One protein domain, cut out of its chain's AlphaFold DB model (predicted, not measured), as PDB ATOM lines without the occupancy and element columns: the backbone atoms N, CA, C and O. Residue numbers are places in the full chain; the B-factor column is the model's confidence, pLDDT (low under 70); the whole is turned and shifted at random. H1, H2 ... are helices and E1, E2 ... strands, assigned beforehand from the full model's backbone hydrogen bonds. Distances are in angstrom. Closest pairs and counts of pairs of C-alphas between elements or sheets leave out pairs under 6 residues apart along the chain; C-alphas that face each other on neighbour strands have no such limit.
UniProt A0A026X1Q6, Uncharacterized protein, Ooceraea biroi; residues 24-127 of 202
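AT A GLANCE: This is residues 24 to 127 of the 202 residues of an uncharacterized protein of Ooceraea biroi (UniProt A0A026X1Q6). Four small two-stranded hairpins follow one another along the long axis, E1-E2 packing on E3-E4 through E1 and E4, E3 then meeting E5 of E5-E6, and E5-E6 packing on E7-E8 at the far end. Before them a thin arm holding H2 reaches away from the hairpins and then folds back to H1, which sticks out with residues 24 to 33. The 104 printed residues have two named helices followed by eight named strands, in four separate antiparallel sheets of two strands each. The class is mixed, helices and strands, though under half of the residues are in named elements. The whole is extended, with a radius of gyration of the C-alphas of 20.7 A, and spans 64 by 30 by 21 A.

HOW THE PARTS SIT: H1, residues 24 to 27, is apart from H2, residues 39 to 48. In H2 every O i to N i+4 pair is within hydrogen-bond range; H1 is too short for such a pair. E1, residues 60 to 62, and E2, residues 65 to 67, form a hairpin, with N 60 and O 67 2.8 A apart. E3, residues 74 to 78, and E4, residues 85 to 89, form the next, with N 75 and O 88 2.8 A apart. The closest C-alphas of E1 and E4 are those of Gly 61 and Phe 86, at 4.4 A. E2 and E4 are near each other. E5, residues 94 to 97, and E6, residues 105 to 108, form a hairpin at 162 degrees, with N 106 and O 96 2.8 A apart. The closest C-alphas of E3 and E5 are those of Tyr 75 and Cys 97, at 6.0 A. E7, residues 112 to 117, and E8, residues 120 to 125, form the last hairpin, with N 115 and O 122 2.8 A apart. The closest C-alphas of E6 and E8 are those of Cys 105 and Phe 122, at 5.4 A. H1 is apart from the eight strands, and E1 is apart from E5 to E8.

IN THESE COORDINATES: H1 begins at C-alpha 24, (-40.963, -6.675, -59.021). H2 is 13.9 A long and begins at C-alpha 39, (-56.102, -2.545, -46.394). E3 measures 12.9 A, E4 13.4 A, E7 15.4 A and E8 16.5 A. E8 ends at C-alpha 125, (-0.551, 6.277, -54.143).

THE WHOLE: The C-alphas of Glu 35 and Asn 118 are the two farthest apart, 64.7 A. The printed part has no cut. The links H1 to H2 and H2 to E1 are long, 11 residues each. The mean pLDDT of the printed part is 74.9, and residues 24 to 54 and 79 to 84 are under 70.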
ATOM      1  N   ARG A  24     -41.115  -7.744 -58.013       44.03
ATOM      2  CA  ARG A  24     -40.963  -6.675 -59.021       44.03
ATOM      3  C   ARG A  24     -42.304  -6.224 -59.583       44.03
ATOM      4  O   ARG A  24     -42.505  -5.034 -59.777       44.03
ATOM      5  N   THR A  25     -43.244  -7.146 -59.780       43.56
ATOM      6  CA  THR A  25     -44.549  -6.827 -60.380       43.56
ATOM      7  C   THR A  25     -45.470  -6.050 -59.438       43.56
ATOM      8  O   THR A  25     -46.326  -5.311 -59.905       43.56
ATOM      9  N   LEU A  26     -45.271  -6.156 -58.120       47.12
ATOM     10  CA  LEU A  26     -45.986  -5.341 -57.126       47.12
ATOM     11  C   LEU A  26     -45.517  -3.879 -57.107       47.12
ATOM     12  O   LEU A  26     -46.308  -2.991 -56.797       47.12
ATOM     13  N   LYS A  27     -44.248  -3.624 -57.448       46.28
ATOM     14  CA  LYS A  27     -43.663  -2.277 -57.482       46.28
ATOM     15  C   LYS A  27     -44.177  -1.442 -58.661       46.28
ATOM     16  O   LYS A  27     -44.301  -0.228 -58.527       46.28
ATOM     17  N   ASP A  28     -44.534  -2.106 -59.761       49.22
ATOM     18  CA  ASP A  28     -44.920  -1.475 -61.030       49.22
ATOM     19  C   ASP A  28     -46.444  -1.532 -61.311       49.22
ATOM     20  O   ASP A  28     -46.903  -1.156 -62.390       49.22
ATOM     21  N   GLY A  29     -47.252  -1.999 -60.350       42.31
ATOM     22  CA  GLY A  29     -48.691  -2.226 -60.514       42.31
ATOM     23  C   GLY A  29     -49.535  -0.946 -60.509       42.31
ATOM     24  O   GLY A  29     -49.690  -0.278 -59.485       42.31
ATOM     25  N   THR A  30     -50.137  -0.641 -61.658       44.97
ATOM     26  CA  THR A  30     -51.189   0.365 -61.845       44.97
ATOM     27  C   THR A  30     -52.407   0.098 -60.948       44.97
ATOM     28  O   THR A  30     -52.677  -1.028 -60.528       44.97
ATOM     29  N   LEU A  31     -53.142   1.175 -60.637       46.56
ATOM     30  CA  LEU A  31     -54.226   1.280 -59.644       46.56
ATOM     31  C   LEU A  31     -55.365   0.236 -59.721       46.56
ATOM     32  O   LEU A  31     -56.183   0.201 -58.808       46.56
ATOM     33  N   GLU A  32     -55.422  -0.615 -60.742       42.97
ATOM     34  CA  GLU A  32     -56.513  -1.570 -60.992       42.97
ATOM     35  C   GLU A  32     -56.458  -2.828 -60.096       42.97
ATOM     36  O   GLU A  32     -57.431  -3.562 -59.970       42.97
ATOM     37  N   SER A  33     -55.344  -3.050 -59.392       44.94
ATOM     38  CA  SER A  33     -55.170  -4.138 -58.409       44.94
ATOM     39  C   SER A  33     -55.520  -3.739 -56.963       44.94
ATOM     40  O   SER A  33     -55.304  -4.510 -56.024       44.94
ATOM     41  N   ARG A  34     -56.062  -2.529 -56.755       51.31
ATOM     42  CA  ARG A  34     -56.378  -1.981 -55.422       51.31
ATOM     43  C   ARG A  34     -57.688  -2.500 -54.818       51.31
ATOM     44  O   ARG A  34     -57.846  -2.396 -53.607       51.31
ATOM     45  N   GLU A  35     -58.579  -3.100 -55.610       50.00
ATOM     46  CA  GLU A  35     -59.886  -3.588 -55.130       50.00
ATOM     47  C   GLU A  35     -59.830  -4.971 -54.440       50.00
ATOM     48  O   GLU A  35     -60.788  -5.363 -53.780       50.00
ATOM     49  N   LEU A  36     -58.722  -5.719 -54.561       53.72
ATOM     50  CA  LEU A  36     -58.612  -7.096 -54.035       53.72
ATOM     51  C   LEU A  36     -57.686  -7.244 -52.821       53.72
ATOM     52  O   LEU A  36     -57.705  -8.277 -52.153       53.72
ATOM     53  N   MET A  37     -56.895  -6.223 -52.490       55.28
ATOM     54  CA  MET A  37     -56.071  -6.246 -51.284       55.28
ATOM     55  C   MET A  37     -56.808  -5.539 -50.149       55.28
ATOM     56  O   MET A  37     -56.949  -4.318 -50.146       55.28
ATOM     57  N   ASN A  38     -57.256  -6.306 -49.150       68.69
ATOM     58  CA  ASN A  38     -57.700  -5.750 -47.871       68.69
ATOM     59  C   ASN A  38     -56.637  -4.749 -47.381       68.69
ATOM     60  O   ASN A  38     -55.452  -5.076 -47.386       68.69
ATOM     61  N   ARG A  39     -57.034  -3.545 -46.945       66.25
ATOM     62  CA  ARG A  39     -56.102  -2.545 -46.394       66.25
ATOM     63  C   ARG A  39     -55.184  -3.139 -45.325       66.25
ATOM     64  O   ARG A  39     -54.017  -2.776 -45.288       66.25
ATOM     65  N   ALA A  40     -55.676  -4.075 -44.515       60.81
ATOM     66  CA  ALA A  40     -54.865  -4.797 -43.539       60.81
ATOM     67  C   ALA A  40     -53.795  -5.681 -44.203       60.81
ATOM     68  O   ALA A  40     -52.655  -5.677 -43.763       60.81
ATOM     69  N   VAL A  41     -54.134  -6.377 -45.291       67.56
ATOM     70  CA  VAL A  41     -53.199  -7.210 -46.069       67.56
ATOM     71  C   VAL A  41     -52.178  -6.338 -46.796       67.56
ATOM     72  O   VAL A  41     -50.994  -6.641 -46.772       67.56
ATOM     73  N   LEU A  42     -52.601  -5.210 -47.370       65.81
ATOM     74  CA  LEU A  42     -51.692  -4.243 -47.986       65.81
ATOM     75  C   LEU A  42     -50.728  -3.645 -46.950       65.81
ATOM     76  O   LEU A  42     -49.534  -3.570 -47.204       65.81
ATOM     77  N   ILE A  43     -51.223  -3.260 -45.770       63.78
ATOM     78  CA  ILE A  43     -50.396  -2.735 -44.673       63.78
ATOM     79  C   ILE A  43     -49.433  -3.813 -44.150       63.78
ATOM     80  O   ILE A  43     -48.255  -3.514 -43.979       63.78
ATOM     81  N   GLN A  44     -49.879  -5.065 -43.991       62.28
ATOM     82  CA  GLN A  44     -49.030  -6.198 -43.598       62.28
ATOM     83  C   GLN A  44     -47.940  -6.499 -44.634       62.28
ATOM     84  O   GLN A  44     -46.787  -6.715 -44.265       62.28
ATOM     85  N   LEU A  45     -48.268  -6.464 -45.929       57.41
ATOM     86  CA  LEU A  45     -47.300  -6.656 -47.011       57.41
ATOM     87  C   LEU A  45     -46.305  -5.487 -47.097       57.41
ATOM     88  O   LEU A  45     -45.115  -5.716 -47.288       57.41
ATOM     89  N   LEU A  46     -46.754  -4.247 -46.887       57.59
ATOM     90  CA  LEU A  46     -45.884  -3.064 -46.864       57.59
ATOM     91  C   LEU A  46     -45.002  -2.990 -45.605       57.59
ATOM     92  O   LEU A  46     -43.875  -2.508 -45.691       57.59
ATOM     93  N   GLN A  47     -45.474  -3.472 -44.451       55.47
ATOM     94  CA  GLN A  47     -44.666  -3.598 -43.228       55.47
ATOM     95  C   GLN A  47     -43.647  -4.735 -43.336       55.47
ATOM     96  O   GLN A  47     -42.509  -4.561 -42.912       55.47
ATOM     97  N   SER A  48     -44.007  -5.840 -43.994       48.06
ATOM     98  CA  SER A  48     -43.082  -6.931 -44.332       48.06
ATOM     99  C   SER A  48     -41.948  -6.481 -45.272       48.06
ATOM    100  O   SER A  48     -40.854  -7.036 -45.248       48.06
ATOM    101  N   CYS A  49     -42.156  -5.415 -46.057       49.22
ATOM    102  CA  CYS A  49     -41.106  -4.801 -46.876       49.22
ATOM    103  C   CYS A  49     -40.225  -3.775 -46.139       49.22
ATOM    104  O   CYS A  49     -39.337  -3.213 -46.782       49.22
ATOM    105  N   ARG A  50     -40.449  -3.489 -44.847       52.75
ATOM    106  CA  ARG A  50     -39.668  -2.473 -44.115       52.75
ATOM    107  C   ARG A  50     -38.508  -3.045 -43.294       52.75
ATOM    108  O   ARG A  50     -37.624  -2.288 -42.924       52.75
ATOM    109  N   ASP A  51     -38.467  -4.347 -43.042       51.56
ATOM    110  CA  ASP A  51     -37.602  -4.884 -41.988       51.56
ATOM    111  C   ASP A  51     -36.555  -5.869 -42.521       51.56
ATOM    112  O   ASP A  51     -36.569  -7.064 -42.228       51.56
ATOM    113  N   LYS A  52     -35.663  -5.379 -43.392       55.00
ATOM    114  CA  LYS A  52     -34.477  -6.147 -43.814       55.00
ATOM    115  C   LYS A  52     -33.150  -5.558 -43.330       55.00
ATOM    116  O   LYS A  52     -32.133  -6.238 -43.426       55.00
ATOM    117  N   ASP A  53     -33.169  -4.352 -42.762       59.22
ATOM    118  CA  ASP A  53     -31.946  -3.618 -42.419       59.22
ATOM    119  C   ASP A  53     -31.805  -3.314 -40.914       59.22
ATOM    120  O   ASP A  53     -30.787  -2.762 -40.500       59.22
ATOM    121  N   VAL A  54     -32.768  -3.711 -40.068       69.00
ATOM    122  CA  VAL A  54     -32.663  -3.519 -38.612       69.00
ATOM    123  C   VAL A  54     -31.778  -4.608 -38.010       69.00
ATOM    124  O   VAL A  54     -32.194  -5.740 -37.760       69.00
ATOM    125  N   CYS A  55     -30.519  -4.254 -37.774       74.31
ATOM    126  CA  CYS A  55     -29.577  -5.099 -37.056       74.31
ATOM    127  C   CYS A  55     -29.737  -4.963 -35.537       74.31
ATOM    128  O   CYS A  55     -30.145  -3.924 -35.019       74.31
ATOM    129  N   THR A  56     -29.391  -6.026 -34.804       75.06
ATOM    130  CA  THR A  56     -29.362  -5.972 -33.336       75.06
ATOM    131  C   THR A  56     -28.371  -4.901 -32.854       75.06
ATOM    132  O   THR A  56     -27.373  -4.640 -33.530       75.06
ATOM    133  N   PRO A  57     -28.604  -4.273 -31.686       75.75
ATOM    134  CA  PRO A  57     -27.686  -3.270 -31.154       75.75
ATOM    135  C   PRO A  57     -26.255  -3.818 -31.059       75.75
ATOM    136  O   PRO A  57     -26.029  -4.887 -30.493       75.75
ATOM    137  N   GLY A  58     -25.292  -3.092 -31.629       76.75
ATOM    138  CA  GLY A  58     -23.890  -3.527 -31.728       76.75
ATOM    139  C   GLY A  58     -23.529  -4.280 -33.014       76.75
ATOM    140  O   GLY A  58     -22.378  -4.683 -33.164       76.75
ATOM    141  N   TRP A  59     -24.475  -4.445 -33.942       81.94
ATOM    142  CA  TRP A  59     -24.249  -4.986 -35.283       81.94
ATOM    143  C   TRP A  59     -24.529  -3.932 -36.352       81.94
ATOM    144  O   TRP A  59     -25.377  -3.060 -36.173       81.94
ATOM    145  N   TYR A  60     -23.826  -4.045 -37.476       84.25
ATOM    146  CA  TYR A  60     -23.870  -3.101 -38.585       84.25
ATOM    147  C   TYR A  60     -24.468  -3.748 -39.834       84.25
ATOM    148  O   TYR A  60     -24.024  -4.818 -40.261       84.25
ATOM    149  N   GLY A  61     -25.449  -3.090 -40.443       81.75
ATOM    150  CA  GLY A  61     -26.028  -3.505 -41.718       81.75
ATOM    151  C   GLY A  61     -25.067  -3.281 -42.887       81.75
ATOM    152  O   GLY A  61     -24.519  -2.191 -43.063       81.75
ATOM    153  N   SER A  62     -24.865  -4.317 -43.704       81.06
ATOM    154  CA  SER A  62     -24.095  -4.259 -44.950       81.06
ATOM    155  C   SER A  62     -24.633  -5.274 -45.964       81.06
ATOM    156  O   SER A  62     -24.626  -6.477 -45.709       81.06
ATOM    157  N   ASN A  63     -25.084  -4.806 -47.137       74.94
ATOM    158  CA  ASN A  63     -25.620  -5.642 -48.228       74.94
ATOM    159  C   ASN A  63     -26.700  -6.656 -47.781       74.94
ATOM    160  O   ASN A  63     -26.711  -7.809 -48.217       74.94
ATOM    161  N   GLY A  64     -27.615  -6.237 -46.900       73.94
ATOM    162  CA  GLY A  64     -28.709  -7.079 -46.397       73.94
ATOM    163  C   GLY A  64     -28.274  -8.185 -45.427       73.94
ATOM    164  O   GLY A  64     -29.012  -9.150 -45.243       73.94
ATOM    165  N   SER A  65     -27.072  -8.080 -44.851       77.44
ATOM    166  CA  SER A  65     -26.575  -8.918 -43.753       77.44
ATOM    167  C   SER A  65     -26.099  -8.040 -42.596       77.44
ATOM    168  O   SER A  65     -25.585  -6.945 -42.817       77.44
ATOM    169  N   CYS A  66     -26.228  -8.532 -41.365       84.31
ATOM    170  CA  CYS A  66     -25.698  -7.864 -40.180       84.31
ATOM    171  C   CYS A  66     -24.305  -8.406 -39.852       84.31
ATOM    172  O   CYS A  66     -24.118  -9.616 -39.724       84.31
ATOM    173  N   LEU A  67     -23.331  -7.513 -39.692       84.38
ATOM    174  CA  LEU A  67     -21.947  -7.839 -39.354       84.38
ATOM    175  C   LEU A  67     -21.561  -7.179 -38.030       84.38
ATOM    176  O   LEU A  67     -21.895  -6.025 -37.789       84.38
ATOM    177  N   GLN A  68     -20.822  -7.888 -37.177       84.25
ATOM    178  CA  GLN A  68     -20.335  -7.320 -35.915       84.25
ATOM    179  C   GLN A  68     -19.244  -6.260 -36.147       84.25
ATOM    180  O   GLN A  68     -19.105  -5.318 -35.373       84.25
ATOM    181  N   GLN A  69     -18.484  -6.400 -37.235       84.75
ATOM    182  CA  GLN A  69     -17.440  -5.471 -37.646       84.75
ATOM    183  C   GLN A  69     -17.615  -5.139 -39.129       84.75
ATOM    184  O   GLN A  69     -17.806  -6.040 -39.948       84.75
ATOM    185  N   CYS A  70     -17.522  -3.856 -39.473       86.25
ATOM    186  CA  CYS A  70     -17.564  -3.429 -40.865       86.25
ATOM    187  C   CYS A  70     -16.364  -3.981 -41.657       86.25
ATOM    188  O   CYS A  70     -15.242  -4.003 -41.136       86.25
ATOM    189  N   PRO A  71     -16.582  -4.442 -42.903       86.94
ATOM    190  CA  PRO A  71     -15.512  -4.941 -43.756       86.94
ATOM    191  C   PRO A  71     -14.526  -3.828 -44.134       86.94
ATOM    192  O   PRO A  71     -14.835  -2.635 -44.062       86.94
ATOM    193  N   SER A  72     -13.335  -4.221 -44.587       87.62
ATOM    194  CA  SER A  72     -12.329  -3.279 -45.083       87.62
ATOM    195  C   SER A  72     -12.891  -2.380 -46.191       87.62
ATOM    196  O   SER A  72     -13.646  -2.834 -47.049       87.62
ATOM    197  N   GLY A  73     -12.507  -1.107 -46.177       85.88
ATOM    198  CA  GLY A  73     -13.025  -0.070 -47.069       85.88
ATOM    199  C   GLY A  73     -14.338   0.555 -46.593       85.88
ATOM    200  O   GLY A  73     -14.898   1.391 -47.300       85.88
ATOM    201  N   THR A  74     -14.834   0.183 -45.408       88.25
ATOM    202  CA  THR A  74     -16.031   0.782 -44.807       88.25
ATOM    203  C   THR A  74     -15.814   1.160 -43.341       88.25
ATOM    204  O   THR A  74     -14.938   0.613 -42.667       88.25
ATOM    205  N   TYR A  75     -16.610   2.106 -42.846       88.12
ATOM    206  CA  TYR A  75     -16.628   2.546 -41.457       88.12
ATOM    207  C   TYR A  75     -18.032   2.441 -40.869       88.12
ATOM    208  O   TYR A  75     -19.037   2.517 -41.576       88.12
ATOM    209  N   ALA A  76     -18.080   2.238 -39.556       87.56
ATOM    210  CA  ALA A  76     -19.314   2.158 -38.797       87.56
ATOM    211  C   ALA A  76     -19.948   3.547 -38.669       87.56
ATOM    212  O   ALA A  76     -19.345   4.454 -38.094       87.56
ATOM    213  N   VAL A  77     -21.172   3.687 -39.173       85.00
ATOM    214  CA  VAL A  77     -22.028   4.850 -38.944       85.00
ATOM    215  C   VAL A  77     -23.144   4.427 -38.007       85.00
ATOM    216  O   VAL A  77     -23.823   3.424 -38.229       85.00
ATOM    217  N   GLN A  78     -23.303   5.190 -36.937       79.00
ATOM    218  CA  GLN A  78     -24.384   5.030 -35.982       79.00
ATOM    219  C   GLN A  78     -25.343   6.186 -36.244       79.00
ATOM    220  O   GLN A  78     -24.961   7.342 -36.073       79.00
ATOM    221  N   ASP A  79     -26.522   5.877 -36.777       67.50
ATOM    222  CA  ASP A  79     -27.574   6.872 -36.945       67.50
ATOM    223  C   ASP A  79     -28.408   6.913 -35.658       67.50
ATOM    224  O   ASP A  79     -28.741   5.869 -35.094       67.50
ATOM    225  N   ASP A  80     -28.718   8.118 -35.183       60.97
ATOM    226  CA  ASP A  80     -29.595   8.336 -34.026       60.97
ATOM    227  C   ASP A  80     -31.071   8.077 -34.388       60.97
ATOM    228  O   ASP A  80     -31.948   8.046 -33.520       60.97
ATOM    229  N   SER A  81     -31.362   7.916 -35.681       53.41
ATOM    230  CA  SER A  81     -32.667   7.511 -36.186       53.41
ATOM    231  C   SER A  81     -32.869   5.992 -36.049       53.41
ATOM    232  O   SER A  81     -31.917   5.217 -36.037       53.41
ATOM    233  N   GLU A  82     -34.123   5.532 -35.963       52.38
ATOM    234  CA  GLU A  82     -34.498   4.114 -35.768       52.38
ATOM    235  C   GLU A  82     -34.000   3.136 -36.867       52.38
ATOM    236  O   GLU A  82     -34.346   1.957 -36.853       52.38
ATOM    237  N   ALA A  83     -33.187   3.606 -37.818       56.38
ATOM    238  CA  ALA A  83     -32.599   2.848 -38.917       56.38
ATOM    239  C   ALA A  83     -31.396   1.963 -38.521       56.38
ATOM    240  O   ALA A  83     -30.932   1.173 -39.341       56.38
ATOM    241  N   GLY A  84     -30.916   2.032 -37.276       64.19
ATOM    242  CA  GLY A  84     -29.833   1.171 -36.791       64.19
ATOM    243  C   GLY A  84     -28.451   1.542 -37.345       64.19
ATOM    244  O   GLY A  84     -28.280   2.484 -38.115       64.19
ATOM    245  N   ALA A  85     -27.419   0.822 -36.902       78.94
ATOM    246  CA  ALA A  85     -26.047   1.082 -37.329       78.94
ATOM    247  C   ALA A  85     -25.753   0.407 -38.680       78.94
ATOM    248  O   ALA A  85     -26.157  -0.733 -38.915       78.94
ATOM    249  N   PHE A  86     -25.009   1.074 -39.562       83.31
ATOM    250  CA  PHE A  86     -24.669   0.560 -40.894       83.31
ATOM    251  C   PHE A  86     -23.218   0.852 -41.277       83.31
ATOM    252  O   PHE A  86     -22.550   1.696 -40.678       83.31
ATOM    253  N   CYS A  87     -22.710   0.129 -42.274       86.81
ATOM    254  CA  CYS A  87     -21.365   0.343 -42.801       86.81
ATOM    255  C   CYS A  87     -21.404   1.288 -44.007       86.81
ATOM    256  O   CYS A  87     -21.998   0.965 -45.036       86.81
ATOM    257  N   ALA A  88     -20.745   2.441 -43.900       86.81
ATOM    258  CA  ALA A  88     -20.583   3.397 -44.994       86.81
ATOM    259  C   ALA A  88     -19.196   3.276 -45.636       86.81
ATOM    260  O   ALA A  88     -18.232   2.885 -44.985       86.81
ATOM    261  N   LEU A  89     -19.077   3.615 -46.918       88.00
ATOM    262  CA  LEU A  89     -17.817   3.524 -47.659       88.00
ATOM    263  C   LEU A  89     -16.809   4.601 -47.234       88.00
ATOM    264  O   LEU A  89     -17.161   5.767 -47.061       88.00
ATOM    265  N   CYS A  90     -15.548   4.190 -47.112       90.81
ATOM    266  CA  CYS A  90     -14.400   5.073 -46.940       90.81
ATOM    267  C   CYS A  90     -13.986   5.731 -48.264       90.81
ATOM    268  O   CYS A  90     -14.432   5.350 -49.349       90.81
ATOM    269  N   HIS A  91     -13.049   6.677 -48.180       89.25
ATOM    270  CA  HIS A  91     -12.325   7.153 -49.352       89.25
ATOM    271  C   HIS A  91     -11.592   6.001 -50.071       89.25
ATOM    272  O   HIS A  91     -11.055   5.109 -49.419       89.25
ATOM    273  N   TYR A  92     -11.513   6.033 -51.405       87.38
ATOM    274  CA  TYR A  92     -11.059   4.900 -52.234       87.38
ATOM    275  C   TYR A  92      -9.606   4.446 -51.998       87.38
ATOM    276  O   TYR A  92      -9.234   3.345 -52.389       87.38
ATOM    277  N   LEU A  93      -8.778   5.293 -51.382       87.81
ATOM    278  CA  LEU A  93      -7.387   4.980 -51.025       87.81
ATOM    279  C   LEU A  93      -7.250   4.338 -49.635       87.81
ATOM    280  O   LEU A  93      -6.180   3.845 -49.279       87.81
ATOM    281  N   CYS A  94      -8.319   4.366 -48.842       92.00
ATOM    282  CA  CYS A  94      -8.328   3.944 -47.453       92.00
ATOM    283  C   CYS A  94      -8.876   2.531 -47.302       92.00
ATOM    284  O   CYS A  94     -10.025   2.251 -47.634       92.00
ATOM    285  N   LEU A  95      -8.077   1.668 -46.681       90.56
ATOM    286  CA  LEU A  95      -8.496   0.332 -46.278       90.56
ATOM    287  C   LEU A  95      -9.335   0.365 -44.989       90.56
ATOM    288  O   LEU A  95     -10.211  -0.474 -44.800       90.56
ATOM    289  N   SER A  96      -9.091   1.326 -44.100       89.69
ATOM    290  CA  SER A  96      -9.918   1.584 -42.917       89.69
ATOM    291  C   SER A  96      -9.909   3.074 -42.605       89.69
ATOM    292  O   SER A  96      -8.859   3.714 -42.692       89.69
ATOM    293  N   CYS A  97     -11.065   3.630 -42.247       90.88
ATOM    294  CA  CYS A  97     -11.238   5.045 -41.945       90.88
ATOM    295  C   CYS A  97     -12.127   5.242 -40.708       90.88
ATOM    296  O   CYS A  97     -12.888   4.354 -40.325       90.88
ATOM    297  N   LYS A  98     -12.018   6.411 -40.071       88.44
ATOM    298  CA  LYS A  98     -12.909   6.844 -38.979       88.44
ATOM    299  C   LYS A  98     -14.085   7.689 -39.464       88.44
ATOM    300  O   LYS A  98     -14.992   7.959 -38.687       88.44
ATOM    301  N   GLY A  99     -14.042   8.120 -40.717       86.88
ATOM    302  CA  GLY A  99     -15.009   9.027 -41.300       86.88
ATOM    303  C   GLY A  99     -14.900   9.049 -42.822       86.88
ATOM    304  O   GLY A  99     -14.014   8.409 -43.394       86.88
ATOM    305  N   PRO A 100     -15.792   9.789 -43.490       83.81
ATOM    306  CA  PRO A 100     -15.853   9.837 -44.946       83.81
ATOM    307  C   PRO A 100     -14.709  10.647 -45.574       83.81
ATOM    308  O   PRO A 100     -14.508  10.572 -46.786       83.81
ATOM    309  N   SER A 101     -13.980  11.442 -44.783       85.31
ATOM    310  CA  SER A 101     -12.921  12.314 -45.291       85.31
ATOM    311  C   SER A 101     -11.659  11.534 -45.667       85.31
ATOM    312  O   SER A 101     -11.288  10.557 -45.017       85.31
ATOM    313  N   GLU A 102     -10.925  12.044 -46.659       83.69
ATOM    314  CA  GLU A 102      -9.580  11.572 -47.029       83.69
ATOM    315  C   GLU A 102      -8.590  11.611 -45.855       83.69
ATOM    316  O   GLU A 102      -7.652  10.818 -45.801       83.69
ATOM    317  N   THR A 103      -8.813  12.538 -44.921       86.12
ATOM    318  CA  THR A 103      -7.965  12.820 -43.755       86.12
ATOM    319  C   THR A 103      -8.238  11.940 -42.541       86.12
ATOM    320  O   THR A 103      -7.483  11.995 -41.565       86.12
ATOM    321  N   ASP A 104      -9.315  11.157 -42.587       88.12
ATOM    322  CA  ASP A 104      -9.759  10.296 -41.488       88.12
ATOM    323  C   ASP A 104      -9.280   8.853 -41.680       88.12
ATOM    324  O   ASP A 104      -9.834   7.903 -41.117       88.12
ATOM    325  N   CYS A 105      -8.249   8.681 -42.503       92.31
ATOM    326  CA  CYS A 105      -7.726   7.387 -42.874       92.31
ATOM    327  C   CYS A 105      -6.884   6.776 -41.750       92.31
ATOM    328  O   CYS A 105      -5.997   7.423 -41.200       92.31
ATOM    329  N   VAL A 106      -7.129   5.509 -41.423       89.88
ATOM    330  CA  VAL A 106      -6.370   4.765 -40.405       89.88
ATOM    331  C   VAL A 106      -5.364   3.830 -41.063       89.88
ATOM    332  O   VAL A 106      -4.216   3.757 -40.629       89.88
ATOM    333  N   THR A 107      -5.781   3.123 -42.116       90.00
ATOM    334  CA  THR A 107      -4.926   2.203 -42.872       90.00
ATOM    335  C   THR A 107      -5.125   2.382 -44.372       90.00
ATOM    336  O   THR A 107      -6.228   2.668 -44.838       90.00
ATOM    337  N   CYS A 108      -4.041   2.206 -45.126       92.44
ATOM    338  CA  CYS A 108      -3.995   2.353 -46.578       92.44
ATOM    339  C   CYS A 108      -4.015   0.994 -47.285       92.44
ATOM    340  O   CYS A 108      -3.655  -0.029 -46.693       92.44
ATOM    341  N   HIS A 109      -4.396   0.983 -48.561       90.69
ATOM    342  CA  HIS A 109      -4.176  -0.176 -49.428       90.69
ATOM    343  C   HIS A 109      -2.677  -0.400 -49.685       90.69
ATOM    344  O   HIS A 109      -1.872   0.519 -49.552       90.69
ATOM    345  N   ALA A 110      -2.295  -1.621 -50.069       88.25
ATOM    346  CA  ALA A 110      -0.891  -2.020 -50.239       88.25
ATOM    347  C   ALA A 110      -0.118  -1.214 -51.307       88.25
ATOM    348  O   ALA A 110       1.109  -1.197 -51.298       88.25
ATOM    349  N   ASP A 111      -0.820  -0.560 -52.229       88.25
ATOM    350  CA  ASP A 111      -0.290   0.305 -53.289       88.25
ATOM    351  C   ASP A 111      -0.253   1.796 -52.906       88.25
ATOM    352  O   ASP A 111       0.017   2.663 -53.746       88.25
ATOM    353  N   SER A 112      -0.523   2.100 -51.636       90.12
ATOM    354  CA  SER A 112      -0.582   3.453 -51.103       90.12
ATOM    355  C   SER A 112       0.139   3.571 -49.765       90.12
ATOM    356  O   SER A 112       0.221   2.634 -48.975       90.12
ATOM    357  N   GLU A 113       0.690   4.753 -49.521       90.00
ATOM    358  CA  GLU A 113       1.537   5.054 -48.378       90.00
ATOM    359  C   GLU A 113       0.830   6.051 -47.456       90.00
ATOM    360  O   GLU A 113       0.326   7.091 -47.899       90.00
ATOM    361  N   LEU A 114       0.767   5.718 -46.163       90.75
ATOM    362  CA  LEU A 114       0.102   6.543 -45.158       90.75
ATOM    363  C   LEU A 114       0.951   7.780 -44.867       90.75
ATOM    364  O   LEU A 114       2.036   7.689 -44.295       90.75
ATOM    365  N   THR A 115       0.431   8.947 -45.225       89.62
ATOM    366  CA  THR A 115       1.070  10.243 -45.003       89.62
ATOM    367  C   THR A 115       0.309  11.022 -43.936       89.62
ATOM    368  O   THR A 115      -0.921  11.023 -43.891       89.62
ATOM    369  N   ARG A 116       1.038  11.715 -43.055       91.75
ATOM    370  CA  ARG A 116       0.452  12.602 -42.044       91.75
ATOM    371  C   ARG A 116       0.792  14.054 -42.364       91.75
ATOM    372  O   ARG A 116       1.965  14.398 -42.449       91.75
ATOM    373  N   SER A 117      -0.222  14.909 -42.474       89.38
ATOM    374  CA  SER A 117      -0.064  16.362 -42.640       89.38
ATOM    375  C   SER A 117      -0.964  17.097 -41.658       89.38
ATOM    376  O   SER A 117      -2.147  16.793 -41.571       89.38
ATOM    377  N   ASN A 118      -0.413  18.049 -40.898       86.50
ATOM    378  CA  ASN A 118      -1.162  18.891 -39.951       86.50
ATOM    379  C   ASN A 118      -2.086  18.116 -38.983       86.50
ATOM    380  O   ASN A 118      -3.171  18.574 -38.648       86.50
ATOM    381  N   GLY A 119      -1.669  16.922 -38.545       84.25
ATOM    382  CA  GLY A 119      -2.462  16.057 -37.658       84.25
ATOM    383  C   GLY A 119      -3.504  15.178 -38.364       84.25
ATOM    384  O   GLY A 119      -3.984  14.227 -37.754       84.25
ATOM    385  N   ALA A 120      -3.782  15.422 -39.645       86.94
ATOM    386  CA  ALA A 120      -4.607  14.577 -40.502       86.94
ATOM    387  C   ALA A 120      -3.799  13.423 -41.118       86.94
ATOM    388  O   ALA A 120      -2.611  13.577 -41.421       86.94
ATOM    389  N   MET A 121      -4.447  12.274 -41.322       89.69
ATOM    390  CA  MET A 121      -3.865  11.073 -41.931       89.69
ATOM    391  C   MET A 121      -4.538  10.789 -43.275       89.69
ATOM    392  O   MET A 121      -5.741  10.571 -43.322       89.69
ATOM    393  N   PHE A 122      -3.774  10.750 -44.361       90.12
ATOM    394  CA  PHE A 122      -4.293  10.458 -45.698       90.12
ATOM    395  C   PHE A 122      -3.347   9.520 -46.443       90.12
ATOM    396  O   PHE A 122      -2.144   9.480 -46.179       90.12
ATOM    397  N   CYS A 123      -3.887   8.746 -47.373       91.81
ATOM    398  CA  CYS A 123      -3.100   7.829 -48.188       91.81
ATOM    399  C   CYS A 123      -2.720   8.493 -49.507       91.81
ATOM    400  O   CYS A 123      -3.555   9.124 -50.154       91.81
ATOM    401  N   VAL A 124      -1.472   8.315 -49.933       90.06
ATOM    402  CA  VAL A 124      -1.001   8.730 -51.260       90.06
ATOM    403  C   VAL A 124      -0.588   7.491 -52.030       90.06
ATOM    404  O   VAL A 124       0.091   6.623 -51.493       90.06
ATOM    405  N   LEU A 125      -0.971   7.394 -53.301       89.50
ATOM    406  CA  LEU A 125      -0.551   6.277 -54.143       89.50
ATOM    407  C   LEU A 125       0.978   6.252 -54.270       89.50
ATOM    408  O   LEU A 125       1.591   7.246 -54.680       89.50
ATOM    409  N   SER A 126       1.599   5.098 -54.031       83.44
ATOM    410  CA  SER A 126       3.060   4.965 -54.101       83.44
ATOM    411  C   SER A 126       3.587   5.309 -55.499       83.44
ATOM    412  O   SER A 126       4.667   5.879 -55.630       83.44
ATOM    413  N   ARG A 127       2.796   5.071 -56.559       80.12
ATOM    414  CA  ARG A 127       3.153   5.462 -57.937       80.12
ATOM    415  C   ARG A 127       3.229   6.976 -58.157       80.12
ATOM    416  O   ARG A 127       3.996   7.421 -59.008       80.12
TER     417      ARG A 127